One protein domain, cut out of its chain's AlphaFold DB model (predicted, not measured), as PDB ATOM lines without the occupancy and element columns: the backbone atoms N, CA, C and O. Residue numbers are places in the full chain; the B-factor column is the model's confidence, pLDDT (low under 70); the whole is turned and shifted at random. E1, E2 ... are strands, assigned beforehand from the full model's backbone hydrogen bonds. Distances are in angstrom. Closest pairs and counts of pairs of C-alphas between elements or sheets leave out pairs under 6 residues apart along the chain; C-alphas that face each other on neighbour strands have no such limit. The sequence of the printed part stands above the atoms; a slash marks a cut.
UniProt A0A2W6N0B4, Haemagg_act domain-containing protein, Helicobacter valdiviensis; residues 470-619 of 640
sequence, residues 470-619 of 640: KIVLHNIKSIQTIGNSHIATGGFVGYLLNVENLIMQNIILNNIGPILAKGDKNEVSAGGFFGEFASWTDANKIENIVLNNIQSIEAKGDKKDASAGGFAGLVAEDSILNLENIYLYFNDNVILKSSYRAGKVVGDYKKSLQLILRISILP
ATOM      1  N   LYS A 470      43.282 -20.170 -50.423       97.94
ATOM      2  CA  LYS A 470      43.381 -19.130 -51.472       97.94
ATOM      3  C   LYS A 470      42.028 -18.457 -51.724       97.94
ATOM      4  O   LYS A 470      41.483 -18.519 -52.828       97.94
ATOM      5  N   ILE A 471      41.477 -17.874 -50.669       98.81
ATOM      6  CA  ILE A 471      40.169 -17.221 -50.705       98.81
ATOM      7  C   ILE A 471      40.362 -15.732 -50.469       98.81
ATOM      8  O   ILE A 471      41.105 -15.332 -49.574       98.81
ATOM      9  N   VAL A 472      39.703 -14.914 -51.279       98.75
ATOM     10  CA  VAL A 472      39.752 -13.461 -51.160       98.75
ATOM     11  C   VAL A 472      38.333 -12.925 -51.072       98.75
ATOM     12  O   VAL A 472      37.528 -13.140 -51.973       98.75
ATOM     13  N   LEU A 473      38.050 -12.212 -49.987       98.75
ATOM     14  CA  LEU A 473      36.856 -11.394 -49.819       98.75
ATOM     15  C   LEU A 473      37.280  -9.937 -49.954       98.75
ATOM     16  O   LEU A 473      38.140  -9.458 -49.207       98.75
ATOM     17  N   HIS A 474      36.684  -9.234 -50.907       97.94
ATOM     18  CA  HIS A 474      37.011  -7.853 -51.204       97.94
ATOM     19  C   HIS A 474      35.769  -6.971 -51.254       97.94
ATOM     20  O   HIS A 474      34.750  -7.360 -51.810       97.94
ATOM     21  N   ASN A 475      35.857  -5.759 -50.712       97.56
ATOM     22  CA  ASN A 475      34.780  -4.772 -50.800       97.56
ATOM     23  C   ASN A 475      33.418  -5.316 -50.322       97.56
ATOM     24  O   ASN A 475      32.381  -5.108 -50.952       97.56
ATOM     25  N   ILE A 476      33.421  -6.064 -49.217       98.38
ATOM     26  CA  ILE A 476      32.181  -6.525 -48.589       98.38
ATOM     27  C   ILE A 476      31.503  -5.289 -47.999       98.38
ATOM     28  O   ILE A 476      32.080  -4.631 -47.140       98.38
ATOM     29  N   LYS A 477      30.304  -4.943 -48.472       98.56
ATOM     30  CA  LYS A 477      29.631  -3.680 -48.135       98.56
ATOM     31  C   LYS A 477      29.153  -3.660 -46.686       98.56
ATOM     32  O   LYS A 477      29.347  -2.665 -45.996       98.56
ATOM     33  N   SER A 478      28.546  -4.753 -46.230       98.56
ATOM     34  CA  SER A 478      28.142  -4.957 -44.836       98.56
ATOM     35  C   SER A 478      27.788  -6.417 -44.576       98.56
ATOM     36  O   SER A 478      27.338  -7.128 -45.479       98.56
ATOM     37  N   ILE A 479      27.953  -6.834 -43.322       98.81
ATOM     38  CA  ILE A 479      27.457  -8.104 -42.796       98.81
ATOM     39  C   ILE A 479      26.699  -7.780 -41.512       98.81
ATOM     40  O   ILE A 479      27.292  -7.332 -40.527       98.81
ATOM     41  N   GLN A 480      25.386  -7.969 -41.533       98.50
ATOM     42  CA  GLN A 480      24.506  -7.646 -40.422       98.50
ATOM     43  C   GLN A 480      23.680  -8.863 -40.024       98.50
ATOM     44  O   GLN A 480      22.976  -9.435 -40.854       98.50
ATOM     45  N   THR A 481      23.716  -9.188 -38.734       97.94
ATOM     46  CA  THR A 481      22.890 -10.230 -38.132       97.94
ATOM     47  C   THR A 481      22.068  -9.659 -36.984       97.94
ATOM     48  O   THR A 481      22.610  -8.995 -36.094       97.94
ATOM     49  N   ILE A 482      20.760  -9.898 -37.013       95.56
ATOM     50  CA  ILE A 482      19.801  -9.423 -36.014       95.56
ATOM     51  C   ILE A 482      18.997 -10.612 -35.487       95.56
ATOM     52  O   ILE A 482      18.472 -11.394 -36.273       95.56
ATOM     53  N   GLY A 483      18.852 -10.706 -34.169       92.69
ATOM     54  CA  GLY A 483      17.910 -11.631 -33.548       92.69
ATOM     55  C   GLY A 483      17.691 -11.349 -32.069       92.69
ATOM     56  O   GLY A 483      17.866 -10.218 -31.619       92.69
ATOM     57  N   ASN A 484      17.352 -12.384 -31.310       89.50
ATOM     58  CA  ASN A 484      17.132 -12.358 -29.874       89.50
ATOM     59  C   ASN A 484      18.328 -12.948 -29.111       89.50
ATOM     60  O   ASN A 484      18.981 -12.197 -28.385       89.50
ATOM     61  N   SER A 485      18.639 -14.238 -29.271       89.25
ATOM     62  CA  SER A 485      19.711 -14.957 -28.554       89.25
ATOM     63  C   SER A 485      20.610 -15.766 -29.497       89.25
ATOM     64  O   SER A 485      20.157 -16.208 -30.547       89.25
ATOM     65  N   HIS A 486      21.867 -16.010 -29.103       92.12
ATOM     66  CA  HIS A 486      22.862 -16.777 -29.880       92.12
ATOM     67  C   HIS A 486      23.062 -16.237 -31.300       92.12
ATOM     68  O   HIS A 486      22.639 -16.821 -32.295       92.12
ATOM     69  N   ILE A 487      23.707 -15.081 -31.399       95.75
ATOM     70  CA  ILE A 487      23.950 -14.401 -32.668       95.75
ATOM     71  C   ILE A 487      25.447 -14.315 -32.897       95.75
ATOM     72  O   ILE A 487      26.157 -13.745 -32.071       95.75
ATOM     73  N   ALA A 488      25.921 -14.804 -34.040       97.69
ATOM     74  CA  ALA A 488      27.338 -14.780 -34.388       97.69
ATOM     75  C   ALA A 488      27.555 -14.174 -35.777       97.69
ATOM     76  O   ALA A 488      27.000 -14.629 -36.775       97.69
ATOM     77  N   THR A 489      28.368 -13.120 -35.855       98.69
ATOM     78  CA  THR A 489      28.676 -12.443 -37.126       98.69
ATOM     79  C   THR A 489      30.174 -12.360 -37.358       98.69
ATOM     80  O   THR A 489      30.884 -11.693 -36.609       98.69
ATOM     81  N   GLY A 490      30.669 -13.007 -38.409       98.50
ATOM     82  CA  GLY A 490      32.083 -12.979 -38.771       98.50
ATOM     83  C   GLY A 490      32.346 -12.277 -40.092       98.50
ATOM     84  O   GLY A 490      31.524 -12.298 -41.004       98.50
ATOM     85  N   GLY A 491      33.539 -11.708 -40.253       98.62
ATOM     86  CA  GLY A 491      33.977 -11.233 -41.567       98.62
ATOM     87  C   GLY A 491      34.107 -12.370 -42.586       98.62
ATOM     88  O   GLY A 491      33.854 -12.161 -43.770       98.62
ATOM     89  N   PHE A 492      34.464 -13.577 -42.131       98.81
ATOM     90  CA  PHE A 492      34.576 -14.778 -42.960       98.81
ATOM     91  C   PHE A 492      33.472 -15.790 -42.621       98.81
ATOM     92  O   PHE A 492      32.653 -16.094 -43.487       98.81
ATOM     93  N   VAL A 493      33.403 -16.254 -41.369       98.75
ATOM     94  CA  VAL A 493      32.450 -17.279 -40.900       98.75
ATOM     95  C   VAL A 493      31.646 -16.764 -39.716       98.75
ATOM     96  O   VAL A 493      32.240 -16.261 -38.763       98.75
ATOM     97  N   GLY A 494      30.323 -16.922 -39.747       98.56
ATOM     98  CA  GLY A 494      29.457 -16.599 -38.610       98.56
ATOM     99  C   GLY A 494      29.757 -17.484 -37.409       98.56
ATOM    100  O   GLY A 494      30.357 -17.019 -36.442       98.56
ATOM    101  N   TYR A 495      29.410 -18.763 -37.508       98.38
ATOM    102  CA  TYR A 495      29.686 -19.771 -36.491       98.38
ATOM    103  C   TYR A 495      30.478 -20.940 -37.077       98.38
ATOM    104  O   TYR A 495      30.124 -21.503 -38.114       98.38
ATOM    105  N   LEU A 496      31.578 -21.291 -36.418       96.81
ATOM    106  CA  LEU A 496      32.325 -22.508 -36.695       96.81
ATOM    107  C   LEU A 496      32.086 -23.513 -35.565       96.81
ATOM    108  O   LEU A 496      32.485 -23.241 -34.434       96.81
ATOM    109  N   LEU A 497      31.553 -24.689 -35.898       93.94
ATOM    110  CA  LEU A 497      31.476 -25.843 -34.998       93.94
ATOM    111  C   LEU A 497      32.265 -27.010 -35.589       93.94
ATOM    112  O   LEU A 497      31.711 -27.867 -36.278       93.94
ATOM    113  N   ASN A 498      33.573 -27.038 -35.337       78.75
ATOM    114  CA  ASN A 498      34.439 -28.044 -35.932       78.75
ATOM    115  C   ASN A 498      34.608 -29.295 -35.080       78.75
ATOM    116  O   ASN A 498      35.027 -29.227 -33.921       78.75
ATOM    117  N   VAL A 499      34.342 -30.431 -35.724       66.50
ATOM    118  CA  VAL A 499      34.465 -31.752 -35.119       66.50
ATOM    119  C   VAL A 499      35.846 -32.374 -35.351       66.50
ATOM    120  O   VAL A 499      36.389 -32.890 -34.381       66.50
ATOM    121  N   GLU A 500      36.469 -32.275 -36.541       78.94
ATOM    122  CA  GLU A 500      37.830 -32.796 -36.810       78.94
ATOM    123  C   GLU A 500      38.540 -32.072 -37.991       78.94
ATOM    124  O   GLU A 500      37.898 -31.737 -38.972       78.94
ATOM    125  N   ASN A 501      39.872 -31.880 -37.943       84.75
ATOM    126  CA  ASN A 501      40.784 -31.582 -39.080       84.75
ATOM    127  C   ASN A 501      40.490 -30.376 -40.019       84.75
ATOM    128  O   ASN A 501      40.790 -30.439 -41.217       84.75
ATOM    129  N   LEU A 502      40.025 -29.239 -39.494       94.19
ATOM    130  CA  LEU A 502      39.803 -28.020 -40.284       94.19
ATOM    131  C   LEU A 502      41.094 -27.479 -40.916       94.19
ATOM    132  O   LEU A 502      42.116 -27.327 -40.240       94.19
ATOM    133  N   ILE A 503      41.034 -27.046 -42.181       96.50
ATOM    134  CA  ILE A 503      42.135 -26.307 -42.816       96.50
ATOM    135  C   ILE A 503      41.646 -24.961 -43.352       96.50
ATOM    136  O   ILE A 503      40.796 -24.915 -44.230       96.50
ATOM    137  N   MET A 504      42.256 -23.861 -42.911       97.75
ATOM    138  CA  MET A 504      42.009 -22.508 -43.424       97.75
ATOM    139  C   MET A 504      43.333 -21.810 -43.725       97.75
ATOM    140  O   MET A 504      44.106 -21.527 -42.812       97.75
ATOM    141  N   GLN A 505      43.625 -21.563 -45.008       97.38
ATOM    142  CA  GLN A 505      44.942 -21.088 -45.437       97.38
ATOM    143  C   GLN A 505      44.930 -20.074 -46.568       97.38
ATOM    144  O   GLN A 505      44.276 -20.276 -47.591       97.38
ATOM    145  N   ASN A 506      45.793 -19.061 -46.472       96.12
ATOM    146  CA  ASN A 506      45.940 -18.033 -47.508       96.12
ATOM    147  C   ASN A 506      44.594 -17.353 -47.782       96.12
ATOM    148  O   ASN A 506      44.082 -17.389 -48.905       96.12
ATOM    149  N   ILE A 507      43.995 -16.808 -46.725       98.50
ATOM    150  CA  ILE A 507      42.696 -16.140 -46.787       98.50
ATOM    151  C   ILE A 507      42.906 -14.648 -46.561       98.50
ATOM    152  O   ILE A 507      43.589 -14.245 -45.619       98.50
ATOM    153  N   ILE A 508      42.338 -13.827 -47.439       98.00
ATOM    154  CA  ILE A 508      42.477 -12.372 -47.402       98.00
ATOM    155  C   ILE A 508      41.089 -11.752 -47.321       98.00
ATOM    156  O   ILE A 508      40.264 -11.952 -48.209       98.00
ATOM    157  N   LEU A 509      40.850 -10.963 -46.279       98.25
ATOM    158  CA  LEU A 509      39.695 -10.085 -46.153       98.25
ATOM    159  C   LEU A 509      40.200  -8.654 -46.295       98.25
ATOM    160  O   LEU A 509      41.018  -8.206 -45.493       98.25
ATOM    161  N   ASN A 510      39.752  -7.948 -47.330       95.19
ATOM    162  CA  ASN A 510      40.255  -6.620 -47.660       95.19
ATOM    163  C   ASN A 510      39.123  -5.647 -47.988       95.19
ATOM    164  O   ASN A 510      38.377  -5.884 -48.936       95.19
ATOM    165  N   ASN A 511      39.076  -4.509 -47.294       95.75
ATOM    166  CA  ASN A 511      37.994  -3.523 -47.403       95.75
ATOM    167  C   ASN A 511      36.652  -4.161 -47.031       95.75
ATOM    168  O   ASN A 511      35.814  -4.436 -47.888       95.75
ATOM    169  N   ILE A 512      36.483  -4.439 -45.745       97.56
ATOM    170  CA  ILE A 512      35.242  -4.985 -45.202       97.56
ATOM    171  C   ILE A 512      34.508  -3.843 -44.511       97.56
ATOM    172  O   ILE A 512      35.087  -3.149 -43.678       97.56
ATOM    173  N   GLY A 513      33.252  -3.623 -44.872       97.81
ATOM    174  CA  GLY A 513      32.366  -2.666 -44.226       97.81
ATOM    175  C   GLY A 513      31.976  -3.099 -42.808       97.81
ATOM    176  O   GLY A 513      32.700  -3.862 -42.162       97.81
ATOM    177  N   PRO A 514      30.843  -2.610 -42.282       98.25
ATOM    178  CA  PRO A 514      30.419  -2.931 -40.926       98.25
ATOM    179  C   PRO A 514      30.107  -4.422 -40.762       98.25
ATOM    180  O   PRO A 514      29.350  -4.993 -41.552       98.25
ATOM    181  N   ILE A 515      30.656  -5.019 -39.704       98.69
ATOM    182  CA  ILE A 515      30.315  -6.347 -39.186       98.69
ATOM    183  C   ILE A 515      29.514  -6.125 -37.904       98.69
ATOM    184  O   ILE A 515      30.052  -5.625 -36.913       98.69
ATOM    185  N   LEU A 516      28.224  -6.456 -37.923       98.31
ATOM    186  CA  LEU A 516      27.301  -6.153 -36.831       98.31
ATOM    187  C   LEU A 516      26.515  -7.391 -36.395       98.31
ATOM    188  O   LEU A 516      25.710  -7.910 -37.162       98.31
ATOM    189  N   ALA A 517      26.670  -7.762 -35.126       97.50
ATOM    190  CA  ALA A 517      25.790  -8.679 -34.411       97.50
ATOM    191  C   ALA A 517      24.903  -7.884 -33.443       97.50
ATOM    192  O   ALA A 517      25.410  -7.121 -32.612       97.50
ATOM    193  N   LYS A 518      23.579  -8.036 -33.533       95.50
ATOM    194  CA  LYS A 518      22.626  -7.359 -32.643       95.50
ATOM    195  C   LYS A 518      21.585  -8.337 -32.102       95.50
ATOM    196  O   LYS A 518      20.786  -8.847 -32.877       95.50
ATOM    197  N   GLY A 519      21.565  -8.504 -30.782       90.38
ATOM    198  CA  GLY A 519      20.608  -9.317 -30.039       90.38
ATOM    199  C   GLY A 519      19.934  -8.563 -28.899       90.38
ATOM    200  O   GLY A 519      20.483  -7.588 -28.382       90.38
ATOM    201  N   ASP A 520      18.768  -9.042 -28.482       83.00
ATOM    202  CA  ASP A 520      18.060  -8.538 -27.297       83.00
ATOM    203  C   ASP A 520      18.438  -9.302 -26.009       83.00
ATOM    204  O   ASP A 520      18.197  -8.809 -24.907       83.00
ATOM    205  N   LYS A 521      19.041 -10.494 -26.132       80.00
ATOM    206  CA  LYS A 521      19.406 -11.399 -25.028       80.00
ATOM    207  C   LYS A 521      20.897 -11.791 -25.085       80.00
ATOM    208  O   LYS A 521      21.742 -10.955 -25.416       80.00
ATOM    209  N   ASN A 522      21.228 -13.017 -24.669       81.44
ATOM    210  CA  ASN A 522      22.591 -13.477 -24.414       81.44
ATOM    211  C   ASN A 522      23.278 -14.016 -25.683       81.44
ATOM    212  O   ASN A 522      22.627 -14.411 -26.648       81.44
ATOM    213  N   GLU A 523      24.609 -14.078 -25.626       87.94
ATOM    214  CA  GLU A 523      25.504 -14.665 -26.633       87.94
ATOM    215  C   GLU A 523      25.461 -13.955 -27.986       87.94
ATOM    216  O   GLU A 523      25.089 -14.519 -29.009       87.94
ATOM    217  N   VAL A 524      25.854 -12.680 -27.982       94.62
ATOM    218  CA  VAL A 524      25.953 -11.854 -29.191       94.62
ATOM    219  C   VAL A 524      27.423 -11.618 -29.515       94.62
ATOM    220  O   VAL A 524      28.086 -10.835 -28.842       94.62
ATOM    221  N   SER A 525      27.945 -12.258 -30.554       96.19
ATOM    222  CA  SER A 525      29.360 -12.207 -30.910       96.19
ATOM    223  C   SER A 525      29.594 -11.639 -32.312       96.19
ATOM    224  O   SER A 525      28.889 -11.945 -33.275       96.19
ATOM    225  N   ALA A 526      30.604 -10.782 -32.438       97.88
ATOM    226  CA  ALA A 526      31.060 -10.254 -33.718       97.88
ATOM    227  C   ALA A 526      32.581 -10.362 -33.829       97.88
ATOM    228  O   ALA A 526      33.299  -9.940 -32.921       97.88
ATOM    229  N   GLY A 527      33.097 -10.874 -34.944       97.50
ATOM    230  CA  GLY A 527      34.538 -10.923 -35.156       97.50
ATOM    231  C   GLY A 527      34.988 -10.649 -36.578       97.50
ATOM    232  O   GLY A 527      34.256 -10.847 -37.544       97.50
ATOM    233  N   GLY A 528      36.224 -10.170 -36.718       97.12
ATOM    234  CA  GLY A 528      36.773  -9.820 -38.030       97.12
ATOM    235  C   GLY A 528      36.957 -11.020 -38.962       97.12
ATOM    236  O   GLY A 528      36.946 -10.843 -40.176       97.12
ATOM    237  N   PHE A 529      37.082 -12.234 -38.419       97.88
ATOM    238  CA  PHE A 529      37.140 -13.485 -39.176       97.88
ATOM    239  C   PHE A 529      36.037 -14.457 -38.739       97.88
ATOM    240  O   PHE A 529      35.170 -14.771 -39.554       97.88
ATOM    241  N   PHE A 530      36.019 -14.863 -37.464       98.25
ATOM    242  CA  PHE A 530      34.973 -15.708 -36.867       98.25
ATOM    243  C   PHE A 530      34.016 -14.873 -36.013       98.25
ATOM    244  O   PHE A 530      34.480 -14.100 -35.175       98.25
ATOM    245  N   GLY A 531      32.702 -15.050 -36.152       97.88
ATOM    246  CA  GLY A 531      31.755 -14.571 -35.139       97.88
ATOM    247  C   GLY A 531      31.943 -15.364 -33.848       97.88
ATOM    248  O   GLY A 531      32.373 -14.815 -32.834       97.88
ATOM    249  N   GLU A 532      31.767 -16.678 -33.948       96.81
ATOM    250  CA  GLU A 532      32.037 -17.644 -32.889       96.81
ATOM    251  C   GLU A 532      32.863 -18.830 -33.406       96.81
ATOM    252  O   GLU A 532      32.669 -19.313 -34.523       96.81
ATOM    253  N   PHE A 533      33.806 -19.282 -32.581       94.94
ATOM    254  CA  PHE A 533      34.676 -20.422 -32.841       94.94
ATOM    255  C   PHE A 533      34.499 -21.487 -31.757       94.94
ATOM    256  O   PHE A 533      34.808 -21.234 -30.590       94.94
ATOM    257  N   ALA A 534      34.076 -22.686 -32.155       93.81
ATOM    258  CA  ALA A 534      33.989 -23.864 -31.304       93.81
ATOM    259  C   ALA A 534      34.726 -25.044 -31.954       93.81
ATOM    260  O   ALA A 534      34.344 -25.523 -33.023       93.81
ATOM    261  N   SER A 535      35.809 -25.509 -31.326       90.50
ATOM    262  CA  SER A 535      36.515 -26.719 -31.764       90.50
ATOM    263  C   SER A 535      37.423 -27.280 -30.681       90.50
ATOM    264  O   SER A 535      38.258 -26.558 -30.151       90.50
ATOM    265  N   TRP A 536      37.325 -28.578 -30.407       89.31
ATOM    266  CA  TRP A 536      38.023 -29.247 -29.299       89.31
ATOM    267  C   TRP A 536      39.236 -30.075 -29.747       89.31
ATOM    268  O   TRP A 536      39.630 -31.023 -29.071       89.31
ATOM    269  N   THR A 537      39.821 -29.741 -30.901       86.56
ATOM    270  CA  THR A 537      40.975 -30.448 -31.476       86.56
ATOM    271  C   THR A 537      42.118 -29.494 -31.808       86.56
ATOM    272  O   THR A 537      41.906 -28.379 -32.283       86.56
ATOM    273  N   ASP A 538      43.354 -29.941 -31.579       83.19
ATOM    274  CA  ASP A 538      44.578 -29.223 -31.939       83.19
ATOM    275  C   ASP A 538      45.029 -29.492 -33.385       83.19
ATOM    276  O   ASP A 538      45.934 -28.816 -33.878       83.19
ATOM    277  N   ALA A 539      44.367 -30.423 -34.083       87.12
ATOM    278  CA  ALA A 539      44.670 -30.810 -35.460       87.12
ATOM    279  C   ALA A 539      44.318 -29.732 -36.504       87.12
ATOM    280  O   ALA A 539      44.729 -29.828 -37.663       87.12
ATOM    281  N   ASN A 540      43.563 -28.706 -36.107       89.56
ATOM    282  CA  ASN A 540      43.141 -27.630 -36.993       89.56
ATOM    283  C   ASN A 540      44.321 -26.776 -37.452       89.56
ATOM    284  O   ASN A 540      45.164 -26.356 -36.659       89.56
ATOM    285  N   LYS A 541      44.332 -26.444 -38.745       92.62
ATOM    286  CA  LYS A 541      45.383 -25.641 -39.366       92.62
ATOM    287  C   LYS A 541      44.834 -24.329 -39.912       92.62
ATOM    288  O   LYS A 541      44.384 -24.266 -41.058       92.62
ATOM    289  N   ILE A 542      44.923 -23.278 -39.101       93.50
ATOM    290  CA  ILE A 542      44.466 -21.924 -39.426       93.50
ATOM    291  C   ILE A 542      45.696 -21.027 -39.578       93.50
ATOM    292  O   ILE A 542      46.310 -20.621 -38.590       93.50
ATOM    293  N   GLU A 543      46.087 -20.746 -40.824       93.38
ATOM    294  CA  GLU A 543      47.330 -20.022 -41.090       93.38
ATOM    295  C   GLU A 543      47.304 -19.075 -42.290       93.38
ATOM    296  O   GLU A 543      46.546 -19.250 -43.241       93.38
ATOM    297  N   ASN A 544      48.209 -18.097 -42.289       90.81
ATOM    298  CA  ASN A 544      48.393 -17.153 -43.397       90.81
ATOM    299  C   ASN A 544      47.088 -16.408 -43.723       90.81
ATOM    300  O   ASN A 544      46.587 -16.452 -44.851       90.81
ATOM    301  N   ILE A 545      46.522 -15.755 -42.709       95.44
ATOM    302  CA  ILE A 545      45.277 -14.992 -42.832       95.44
ATOM    303  C   ILE A 545      45.583 -13.508 -42.698       95.44
ATOM    304  O   ILE A 545      46.288 -13.088 -41.779       95.44
ATOM    305  N   VAL A 546      45.034 -12.715 -43.614       92.56
ATOM    306  CA  VAL A 546      45.179 -11.259 -43.638       92.56
ATOM    307  C   VAL A 546      43.809 -10.616 -43.483       92.56
ATOM    308  O   VAL A 546      42.945 -10.796 -44.339       92.56
ATOM    309  N   LEU A 547      43.634  -9.827 -42.424       94.31
ATOM    310  CA  LEU A 547      42.504  -8.913 -42.271       94.31
ATOM    311  C   LEU A 547      43.007  -7.492 -42.501       94.31
ATOM    312  O   LEU A 547      43.842  -7.006 -41.741       94.31
ATOM    313  N   ASN A 548      42.521  -6.830 -43.545       89.88
ATOM    314  CA  ASN A 548      42.925  -5.477 -43.896       89.88
ATOM    315  C   ASN A 548      41.713  -4.569 -44.087       89.88
ATOM    316  O   ASN A 548      40.804  -4.877 -44.858       89.88
ATOM    317  N   ASN A 549      41.748  -3.413 -43.425       89.62
ATOM    318  CA  ASN A 549      40.751  -2.360 -43.586       89.62
ATOM    319  C   ASN A 549      39.306  -2.844 -43.339       89.62
ATOM    320  O   ASN A 549      38.447  -2.769 -44.217       89.62
ATOM    321  N   ILE A 550      39.055  -3.365 -42.134       93.50
ATOM    322  CA  ILE A 550      37.694  -3.589 -41.626       93.50
ATOM    323  C   ILE A 550      37.189  -2.277 -41.018       93.50
ATOM    324  O   ILE A 550      37.895  -1.666 -40.218       93.50
ATOM    325  N   GLN A 551      35.991  -1.833 -41.399       94.00
ATOM    326  CA  GLN A 551      35.415  -0.561 -40.961       94.00
ATOM    327  C   GLN A 551      34.971  -0.609 -39.494       94.00
ATOM    328  O   GLN A 551      35.393   0.218 -38.684       94.00
ATOM    329  N   SER A 552      34.106  -1.563 -39.144       95.19
ATOM    330  CA  SER A 552      33.657  -1.758 -37.767       95.19
ATOM    331  C   SER A 552      33.329  -3.214 -37.461       95.19
ATOM    332  O   SER A 552      32.924  -3.967 -38.341       95.19
ATOM    333  N   ILE A 553      33.521  -3.593 -36.201       96.69
ATOM    334  CA  ILE A 553      33.132  -4.871 -35.611       96.69
ATOM    335  C   ILE A 553      32.353  -4.533 -34.342       96.69
ATOM    336  O   ILE A 553      32.907  -4.010 -33.368       96.69
ATOM    337  N   GLU A 554      31.047  -4.782 -34.375       96.62
ATOM    338  CA  GLU A 554      30.113  -4.357 -33.341       96.62
ATOM    339  C   GLU A 554      29.245  -5.518 -32.853       96.62
ATOM    340  O   GLU A 554      28.539  -6.143 -33.639       96.62
ATOM    341  N   ALA A 555      29.238  -5.745 -31.539       95.06
ATOM    342  CA  ALA A 555      28.316  -6.660 -30.871       95.06
ATOM    343  C   ALA A 555      27.400  -5.891 -29.909       95.06
ATOM    344  O   ALA A 555      27.859  -5.164 -29.026       95.06
ATOM    345  N   LYS A 556      26.086  -6.011 -30.083       92.81
ATOM    346  CA  LYS A 556      25.082  -5.291 -29.285       92.81
ATOM    347  C   LYS A 556      24.110  -6.297 -28.676       92.81
ATOM    348  O   LYS A 556      23.222  -6.742 -29.383       92.81
ATOM    349  N   GLY A 557      24.291  -6.630 -27.399       85.00
ATOM    350  CA  GLY A 557      23.402  -7.503 -26.612       85.00
ATOM    351  C   GLY A 557      23.079  -6.932 -25.226       85.00
ATOM    352  O   GLY A 557      23.628  -5.884 -24.852       85.00
ATOM    353  N   ASP A 558      22.238  -7.611 -24.438       78.00
ATOM    354  CA  ASP A 558      22.041  -7.251 -23.024       78.00
ATOM    355  C   ASP A 558      23.336  -7.500 -22.218       78.00
ATOM    356  O   ASP A 558      24.189  -8.308 -22.586       78.00
ATOM    357  N   LYS A 559      23.529  -6.720 -21.150       60.56
ATOM    358  CA  LYS A 559      24.806  -6.237 -20.580       60.56
ATOM    359  C   LYS A 559      25.778  -7.285 -19.993       60.56
ATOM    360  O   LYS A 559      26.591  -6.913 -19.142       60.56
ATOM    361  N   LYS A 560      25.732  -8.564 -20.384       66.88
ATOM    362  CA  LYS A 560      26.617  -9.613 -19.839       66.88
ATOM    363  C   LYS A 560      27.180 -10.655 -20.814       66.88
ATOM    364  O   LYS A 560      28.129 -11.300 -20.398       66.88
ATOM    365  N   ASP A 561      26.699 -10.775 -22.056       78.00
ATOM    366  CA  ASP A 561      27.162 -11.827 -22.992       78.00
ATOM    367  C   ASP A 561      27.340 -11.331 -24.443       78.00
ATOM    368  O   ASP A 561      27.115 -12.068 -25.402       78.00
ATOM    369  N   ALA A 562      27.737 -10.067 -24.627       89.50
ATOM    370  CA  ALA A 562      28.120  -9.550 -25.942       89.50
ATOM    371  C   ALA A 562      29.647  -9.460 -26.101       89.50
ATOM    372  O   ALA A 562      30.340  -8.913 -25.233       89.50
ATOM    373  N   SER A 563      30.194  -9.906 -27.228       91.81
ATOM    374  CA  SER A 563      31.637  -9.915 -27.470       91.81
ATOM    375  C   SER A 563      32.022  -9.449 -28.874       91.81
ATOM    376  O   SER A 563      31.449  -9.873 -29.871       91.81
ATOM    377  N   ALA A 564      33.015  -8.564 -28.970       92.50
ATOM    378  CA  ALA A 564      33.549  -8.100 -30.250       92.50
ATOM    379  C   ALA A 564      35.063  -8.320 -30.324       92.50
ATOM    380  O   ALA A 564      35.805  -7.802 -29.486       92.50
ATOM    381  N   GLY A 565      35.539  -9.066 -31.317       91.25
ATOM    382  CA  GLY A 565      36.956  -9.404 -31.459       91.25
ATOM    383  C   GLY A 565      37.542  -9.042 -32.816       91.25
ATOM    384  O   GLY A 565      36.909  -9.237 -33.846       91.25
ATOM    385  N   GLY A 566      38.784  -8.562 -32.852       90.50
ATOM    386  CA  GLY A 566      39.447  -8.266 -34.129       90.50
ATOM    387  C   GLY A 566      39.580  -9.489 -35.050       90.50
ATOM    388  O   GLY A 566      39.480  -9.350 -36.261       90.50
ATOM    389  N   PHE A 567      39.742 -10.692 -34.496       92.62
ATOM    390  CA  PHE A 567      39.776 -11.950 -35.248       92.62
ATOM    391  C   PHE A 567      38.559 -12.836 -34.945       92.62
ATOM    392  O   PHE A 567      37.834 -13.186 -35.871       92.62
ATOM    393  N   ALA A 568      38.299 -13.159 -33.674       95.06
ATOM    394  CA  ALA A 568      37.158 -13.981 -33.253       95.06
ATOM    395  C   ALA A 568      36.291 -13.248 -32.220       95.06
ATOM    396  O   ALA A 568      36.824 -12.739 -31.235       95.06
ATOM    397  N   GLY A 569      34.973 -13.196 -32.411       94.56
ATOM    398  CA  GLY A 569      34.062 -12.573 -31.447       94.56
ATOM    399  C   GLY A 569      33.996 -13.356 -30.140       94.56
ATOM    400  O   GLY A 569      34.313 -12.825 -29.074       94.56
ATOM    401  N   LEU A 570      33.645 -14.634 -30.227       92.81
ATOM    402  CA  LEU A 570      33.600 -15.576 -29.114       92.81
ATOM    403  C   LEU A 570      34.425 -16.823 -29.443       92.81
ATOM    404  O   LEU A 570      34.407 -17.312 -30.570       92.81
ATOM    405  N   VAL A 571      35.135 -17.345 -28.449       92.00
ATOM    406  CA  VAL A 571      35.688 -18.702 -28.486       92.00
ATOM    407  C   VAL A 571      35.013 -19.526 -27.392       92.00
ATOM    408  O   VAL A 571      35.029 -19.137 -26.215       92.00
ATOM    409  N   ALA A 572      34.389 -20.632 -27.796       90.25
ATOM    410  CA  ALA A 572      33.628 -21.504 -26.914       90.25
ATOM    411  C   ALA A 572      34.522 -22.185 -25.864       90.25
ATOM    412  O   ALA A 572      35.749 -22.248 -25.985       90.25
ATOM    413  N   GLU A 573      33.894 -22.683 -24.800       86.00
ATOM    414  CA  GLU A 573      34.597 -23.342 -23.698       86.00
ATOM    415  C   GLU A 573      35.390 -24.563 -24.189       86.00
ATOM    416  O   GLU A 573      34.934 -25.312 -25.058       86.00
ATOM    417  N   ASP A 574      36.608 -24.710 -23.660       84.44
ATOM    418  CA  ASP A 574      37.564 -25.777 -23.989       84.44
ATOM    419  C   ASP A 574      37.967 -25.871 -25.469       84.44
ATOM    420  O   ASP A 574      38.581 -26.852 -25.893       84.44
ATOM    421  N   SER A 575      37.672 -24.836 -26.261       87.38
ATOM    422  CA  SER A 575      38.105 -24.800 -27.652       87.38
ATOM    423  C   SER A 575      39.615 -24.578 -27.781       87.38
ATOM    424  O   SER A 575      40.236 -23.908 -26.957       87.38
ATOM    425  N   ILE A 576      40.211 -25.111 -28.846       85.81
ATOM    426  CA  ILE A 576      41.631 -24.992 -29.174       85.81
ATOM    427  C   ILE A 576      41.760 -24.158 -30.450       85.81
ATOM    428  O   ILE A 576      41.487 -24.615 -31.561       85.81
ATOM    429  N   LEU A 577      42.179 -22.903 -30.288       85.44
ATOM    430  CA  LEU A 577      42.386 -21.965 -31.390       85.44
ATOM    431  C   LEU A 577      43.884 -21.833 -31.706       85.44
ATOM    432  O   LEU A 577      44.574 -20.962 -31.175       85.44
ATOM    433  N   ASN A 578      44.381 -22.693 -32.595       83.19
ATOM    434  CA  ASN A 578      45.768 -22.666 -33.061       83.19
ATOM    435  C   ASN A 578      45.913 -21.760 -34.288       83.19
ATOM    436  O   ASN A 578      45.298 -22.007 -35.323       83.19
ATOM    437  N   LEU A 579      46.728 -20.707 -34.168       86.25
ATOM    438  CA  LEU A 579      46.874 -19.658 -35.178       86.25
ATOM    439  C   LEU A 579      48.336 -19.451 -35.573       86.25
ATOM    440  O   LEU A 579      49.182 -19.143 -34.730       86.25
ATOM    441  N   GLU A 580      48.614 -19.500 -36.874       86.69
ATOM    442  CA  GLU A 580      49.949 -19.246 -37.417       86.69
ATOM    443  C   GLU A 580      49.918 -18.161 -38.506       86.69
ATOM    444  O   GLU A 580      49.124 -18.211 -39.438       86.69
ATOM    445  N   ASN A 581      50.798 -17.160 -38.431       86.56
ATOM    446  CA  ASN A 581      50.916 -16.110 -39.457       86.56
ATOM    447  C   ASN A 581      49.589 -15.370 -39.713       86.56
ATOM    448  O   ASN A 581      49.094 -15.295 -40.841       86.56
ATOM    449  N   ILE A 582      49.012 -14.829 -38.639       88.06
ATOM    450  CA  ILE A 582      47.818 -13.985 -38.705       88.06
ATOM    451  C   ILE A 582      48.235 -12.516 -38.691       88.06
ATOM    452  O   ILE A 582      48.974 -12.081 -37.799       88.06
ATOM    453  N   TYR A 583      47.744 -11.760 -39.671       84.12
ATOM    454  CA  TYR A 583      48.059 -10.350 -39.873       84.12
ATOM    455  C   TYR A 583      46.787  -9.509 -39.773       84.12
ATOM    456  O   TYR A 583      45.874  -9.645 -40.589       84.12
ATOM    457  N   LEU A 584      46.738  -8.632 -38.770       87.75
ATOM    458  CA  LEU A 584      45.608  -7.743 -38.505       87.75
ATOM    459  C   LEU A 584      46.024  -6.294 -38.796       87.75
ATOM    460  O   LEU A 584      46.709  -5.667 -37.987       87.75
ATOM    461  N   TYR A 585      45.624  -5.770 -39.953       82.62
ATOM    462  CA  TYR A 585      45.887  -4.398 -40.392       82.62
ATOM    463  C   TYR A 585      44.637  -3.536 -40.193       82.62
ATOM    464  O   TYR A 585      43.889  -3.236 -41.129       82.62
ATOM    465  N   PHE A 586      44.394  -3.153 -38.942       72.94
ATOM    466  CA  PHE A 586      43.360  -2.179 -38.617       72.94
ATOM    467  C   PHE A 586      43.920  -0.763 -38.692       72.94
ATOM    468  O   PHE A 586      45.015  -0.497 -38.202       72.94
ATOM    469  N   ASN A 587      43.172   0.137 -39.328       68.94
ATOM    470  CA  ASN A 587      43.496   1.559 -39.310       68.94
ATOM    471  C   ASN A 587      43.066   2.183 -37.967       68.94
ATOM    472  O   ASN A 587      42.259   1.604 -37.238       68.94
ATOM    473  N   ASP A 588      43.559   3.386 -37.665       65.38
ATOM    474  CA  ASP A 588      43.248   4.103 -36.414       65.38
ATOM    475  C   ASP A 588      41.750   4.419 -36.236       65.38
ATOM    476  O   ASP A 588      41.302   4.740 -35.137       65.38
ATOM    477  N   ASN A 589      40.966   4.318 -37.310       68.88
ATOM    478  CA  ASN A 589      39.540   4.624 -37.332       68.88
ATOM    479  C   ASN A 589      38.654   3.379 -37.183       68.88
ATOM    480  O   ASN A 589      37.430   3.515 -37.251       68.88
ATOM    481  N   VAL A 590      39.228   2.179 -37.002       76.50
ATOM    482  CA  VAL A 590      38.428   0.963 -36.818       76.50
ATOM    483  C   VAL A 590      37.547   1.107 -35.580       76.50
ATOM    484  O   VAL A 590      37.996   1.484 -34.495       76.50
ATOM    485  N   ILE A 591      36.268   0.780 -35.725       83.00
ATOM    486  CA  ILE A 591      35.341   0.768 -34.598       83.00
ATOM    487  C   ILE A 591      35.225  -0.667 -34.096       83.00
ATOM    488  O   ILE A 591      34.547  -1.479 -34.711       83.00
ATOM    489  N   LEU A 592      35.847  -0.972 -32.960       84.94
ATOM    490  CA  LEU A 592      35.655  -2.235 -32.246       84.94
ATOM    491  C   LEU A 592      34.837  -1.970 -30.980       84.94
ATOM    492  O   LEU A 592      35.333  -1.337 -30.045       84.94
ATOM    493  N   LYS A 593      33.572  -2.400 -30.954       87.38
ATOM    494  CA  LYS A 593      32.650  -2.090 -29.851       87.38
ATOM    495  C   LYS A 593      31.812  -3.294 -29.456       87.38
ATOM    496  O   LYS A 593      31.286  -4.007 -30.299       87.38
ATOM    497  N   SER A 594      31.616  -3.453 -28.155       83.38
ATOM    498  CA  SER A 594      30.671  -4.410 -27.596       83.38
ATOM    499  C   SER A 594      29.920  -3.789 -26.422       83.38
ATOM    500  O   SER A 594      30.461  -2.905 -25.753       83.38
ATOM    501  N   SER A 595      28.697  -4.249 -26.145       82.94
ATOM    502  CA  SER A 595      27.988  -3.904 -24.906       82.94
ATOM    503  C   SER A 595      28.571  -4.576 -23.653       82.94
ATOM    504  O   SER A 595      28.209  -4.170 -22.548       82.94
ATOM    505  N   TYR A 596      29.489  -5.543 -23.798       82.50
ATOM    506  CA  TYR A 596      30.157  -6.203 -22.672       82.50
ATOM    507  C   TYR A 596      31.685  -6.328 -22.836       82.50
ATOM    508  O   TYR A 596      32.412  -5.579 -22.180       82.50
ATOM    509  N   ARG A 597      32.204  -7.223 -23.691       83.19
ATOM    510  CA  ARG A 597      33.659  -7.424 -23.877       83.19
ATOM    511  C   ARG A 597      34.116  -7.122 -25.298       83.19
ATOM    512  O   ARG A 597      33.485  -7.530 -26.265       83.19
ATOM    513  N   ALA A 598      35.230  -6.412 -25.432       83.38
ATOM    514  CA  ALA A 598      35.867  -6.166 -26.718       83.38
ATOM    515  C   ALA A 598      37.371  -6.437 -26.617       83.38
ATOM    516  O   ALA A 598      38.004  -6.027 -25.643       83.38
ATOM    517  N   GLY A 599      37.947  -7.101 -27.620       81.94
ATOM    518  CA  GLY A 599      39.363  -7.463 -27.615       81.94
ATOM    519  C   GLY A 599      40.014  -7.418 -28.994       81.94
ATOM    520  O   GLY A 599      39.406  -7.716 -30.018       81.94
ATOM    521  N   LYS A 600      41.296  -7.036 -29.034       79.12
ATOM    522  CA  LYS A 600      42.042  -6.819 -30.293       79.12
ATOM    523  C   LYS A 600      42.146  -8.073 -31.168       79.12
ATOM    524  O   LYS A 600      42.262  -7.949 -32.380       79.12
ATOM    525  N   VAL A 601      42.113  -9.259 -30.559       82.75
ATOM    526  CA  VAL A 601      42.152 -10.552 -31.260       82.75
ATOM    527  C   VAL A 601      40.882 -11.342 -30.965       82.75
ATOM    528  O   VAL A 601      40.137 -11.646 -31.890       82.75
ATOM    529  N   VAL A 602      40.602 -11.620 -29.690       83.88
ATOM    530  CA  VAL A 602      39.403 -12.350 -29.257       83.88
ATOM    531  C   VAL A 602      38.531 -11.438 -28.399       83.88
ATOM    532  O   VAL A 602      39.065 -10.756 -27.525       83.88
ATOM    533  N   GLY A 603      37.222 -11.407 -28.658       77.00
ATOM    534  CA  GLY A 603      36.267 -10.607 -27.890       77.00
ATOM    535  C   GLY A 603      35.979 -11.193 -26.509       77.00
ATOM    536  O   GLY A 603      36.079 -10.477 -25.515       77.00
ATOM    537  N   ASP A 604      35.655 -12.486 -26.439       79.50
ATOM    538  CA  ASP A 604      35.451 -13.215 -25.185       79.50
ATOM    539  C   ASP A 604      35.860 -14.697 -25.269       79.50
ATOM    540  O   ASP A 604      35.896 -15.288 -26.348       79.50
ATOM    541  N   TYR A 605      36.170 -15.281 -24.109       74.88
ATOM    542  CA  TYR A 605      36.608 -16.659 -23.915       74.88
ATOM    543  C   TYR A 605      35.949 -17.260 -22.665       74.88
ATOM    544  O   TYR A 605      36.095 -16.706 -21.568       74.88
ATOM    545  N   LYS A 606      35.260 -18.404 -22.797       62.19
ATOM    546  CA  LYS A 606      34.444 -18.960 -21.698       62.19
ATOM    547  C   LYS A 606      35.245 -19.696 -20.595       62.19
ATOM    548  O   LYS A 606      34.866 -19.543 -19.435       62.19
ATOM    549  N   LYS A 607      36.381 -20.368 -20.878       47.25
ATOM    550  CA  LYS A 607      37.455 -20.797 -19.925       47.25
ATOM    551  C   LYS A 607      38.516 -21.689 -20.610       47.25
ATOM    552  O   LYS A 607      38.226 -22.259 -21.648       47.25
ATOM    553  N   SER A 608      39.704 -21.791 -19.989       40.91
ATOM    554  CA  SER A 608      40.898 -22.605 -20.352       40.91
ATOM    555  C   SER A 608      41.496 -22.348 -21.738       40.91
ATOM    556  O   SER A 608      40.957 -22.753 -22.756       40.91
ATOM    557  N   LEU A 609      42.676 -21.732 -21.784       42.44
ATOM    558  CA  LEU A 609      43.357 -21.394 -23.028       42.44
ATOM    559  C   LEU A 609      44.684 -22.171 -23.142       42.44
ATOM    560  O   LEU A 609      45.599 -21.928 -22.354       42.44
ATOM    561  N   GLN A 610      44.824 -23.039 -24.148       42.28
ATOM    562  CA  GLN A 610      46.127 -23.351 -24.752       42.28
ATOM    563  C   GLN A 610      46.216 -22.566 -26.060       42.28
ATOM    564  O   GLN A 610      45.707 -22.995 -27.087       42.28
ATOM    565  N   LEU A 611      46.808 -21.374 -26.010       45.31
ATOM    566  CA  LEU A 611      46.975 -20.525 -27.186       45.31
ATOM    567  C   LEU A 611      48.452 -20.488 -27.554       45.31
ATOM    568  O   LEU A 611      49.261 -19.876 -26.857       45.31
ATOM    569  N   ILE A 612      48.800 -21.139 -28.659       43.03
ATOM    570  CA  ILE A 612      50.107 -20.981 -29.295       43.03
ATOM    571  C   ILE A 612      49.925 -19.912 -30.375       43.03
ATOM    572  O   ILE A 612      49.456 -20.197 -31.472       43.03
ATOM    573  N   LEU A 613      50.237 -18.653 -30.047       47.78
ATOM    574  CA  LEU A 613      50.133 -17.538 -30.991       47.78
ATOM    575  C   LEU A 613      51.463 -17.241 -31.676       47.78
ATOM    576  O   LEU A 613      52.458 -16.940 -31.017       47.78
ATOM    577  N   ARG A 614      51.428 -17.138 -33.006       46.72
ATOM    578  CA  ARG A 614      52.341 -16.280 -33.778       46.72
ATOM    579  C   ARG A 614      51.521 -15.240 -34.543       46.72
ATOM    580  O   ARG A 614      51.268 -15.387 -35.736       46.72
ATOM    581  N   ILE A 615      51.068 -14.205 -33.832       54.16
ATOM    582  CA  ILE A 615      50.313 -13.074 -34.397       54.16
ATOM    583  C   ILE A 615      51.233 -11.858 -34.484       54.16
ATOM    584  O   ILE A 615      51.880 -11.498 -33.501       54.16
ATOM    585  N   SER A 616      51.253 -11.195 -35.641       44.62
ATOM    586  CA  SER A 616      51.861  -9.869 -35.778       44.62
ATOM    587  C   SER A 616      50.762  -8.805 -35.736       44.62
ATOM    588  O   SER A 616      49.946  -8.717 -36.651       44.62
ATOM    589  N   ILE A 617      50.736  -8.007 -34.663       51.41
ATOM    590  CA  ILE A 617      49.845  -6.848 -34.498       51.41
ATOM    591  C   ILE A 617      50.717  -5.589 -34.560       51.41
ATOM    592  O   ILE A 617      51.633  -5.442 -33.751       51.41
ATOM    593  N   LEU A 618      50.459  -4.688 -35.508       39.28
ATOM    594  CA  LEU A 618      51.152  -3.394 -35.597       39.28
ATOM    595  C   LEU A 618      50.400  -2.323 -34.764       39.28
ATOM    596  O   LEU A 618      49.202  -2.477 -34.526       39.28
ATOM    597  N   PRO A 619      51.098  -1.312 -34.206       34.69
ATOM    598  CA  PRO A 619      50.704  -0.673 -32.945       34.69
ATOM    599  C   PRO A 619      49.485   0.262 -33.022       34.69
ATOM    600  O   PRO A 619      49.351   1.053 -33.945       34.69
TER     601      PRO A 619
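This is residues 470 to 619 of the 640 residues of the protein "Haemagg_act domain-containing protein" of Helicobacter valdiviensis (UniProt A0A2W6N0B4). The chain is wound in stacked turns, a solenoid of parallel strands: each turn runs along a wall that folds round a corner (E1 with E2, then E5, E8, and E11 with E12), turns inward through a short strand (E3, E6, E9, E13) and leaves through another (E4, E7, E10, E14). The row E3, E6, E9, E13 packs on part of the wall as a sandwich, and E15 begins a further turn beside E11. The printed part has 150 residues, with fifteen named strands, E1 to E15 in order, and no named helix, an all-strand class; the wall is a branched sheet with parallel neighbours, and E3 E6 E9 E13 and E4 E7 E10 E14 are parallel sheets in those orders. It is compact, with a radius of gyration of the C-alphas of 13.9 A and spans of 35 by 32 by 26 A.

E1, residues 470 to 476, begins at C-alpha 470 (43.381, -19.130, -51.472), is 17.1 A long and runs on into E2, residues 478 to 483, at 82 degrees. E3 is residues 487 to 490 and E4 493 to 498. E5, residues 503 to 519, is 30.3 A long and bends by 116 degrees at residue 506. E6 is 524 to 527 and E7 530 to 535. E8, residues 541 to 556, is 30.5 A long and bends by 102 degrees at residue 544. E9 is 562 to 565, E10 568 to 571, E11 579 to 585, E12 591 to 594, E13 597 to 599 and E14 602 to 605. E15, residues 613 to 617, ends at C-alpha 617 (49.845, -6.848, -34.498).

In the branched, twisted sheet, E1 and E2 lie on one side of E5 and E8 on the other side; N 473 and O 508 are 2.9 A apart, N 481 and O 516 2.8 A, N 509 and O 546 2.9 A, within hydrogen-bond range. E11 and E12 lie on the other side of E8 from E5, with N 547 and O 583 at 2.9 A and N 553 and O 591 at 2.8 A. E15 is beside E11, with N 616 and O 582 at 3.3 A. In the sandwich, two sheets face to face, this sheet and E3 E6 E9 E13 have strands at 51 degrees; the closest C-alphas of E6 and E8 are those of Ala 526 and Ala 555, 5.3 A. Between the parallel neighbours E3 and E6, N 489 and O 525 are within hydrogen-bond range at 2.9 A, and between the parallel neighbours E4 and E7, N 496 and O 532 are within hydrogen-bond range at 2.9 A. The closest C-alphas of E6 and E10 are those of Gly 527 and Gly 569, 4.1 A. E4 and E8 are apart.

The C-alphas farthest apart, those of Lys 470 and Lys 559, are 38.3 A from each other. The printed part has no cut and no long link. Mean pLDDT of the printed part is 86.0; residues 499, 559 to 560, 587 to 589 and 606 to 619 are under 70.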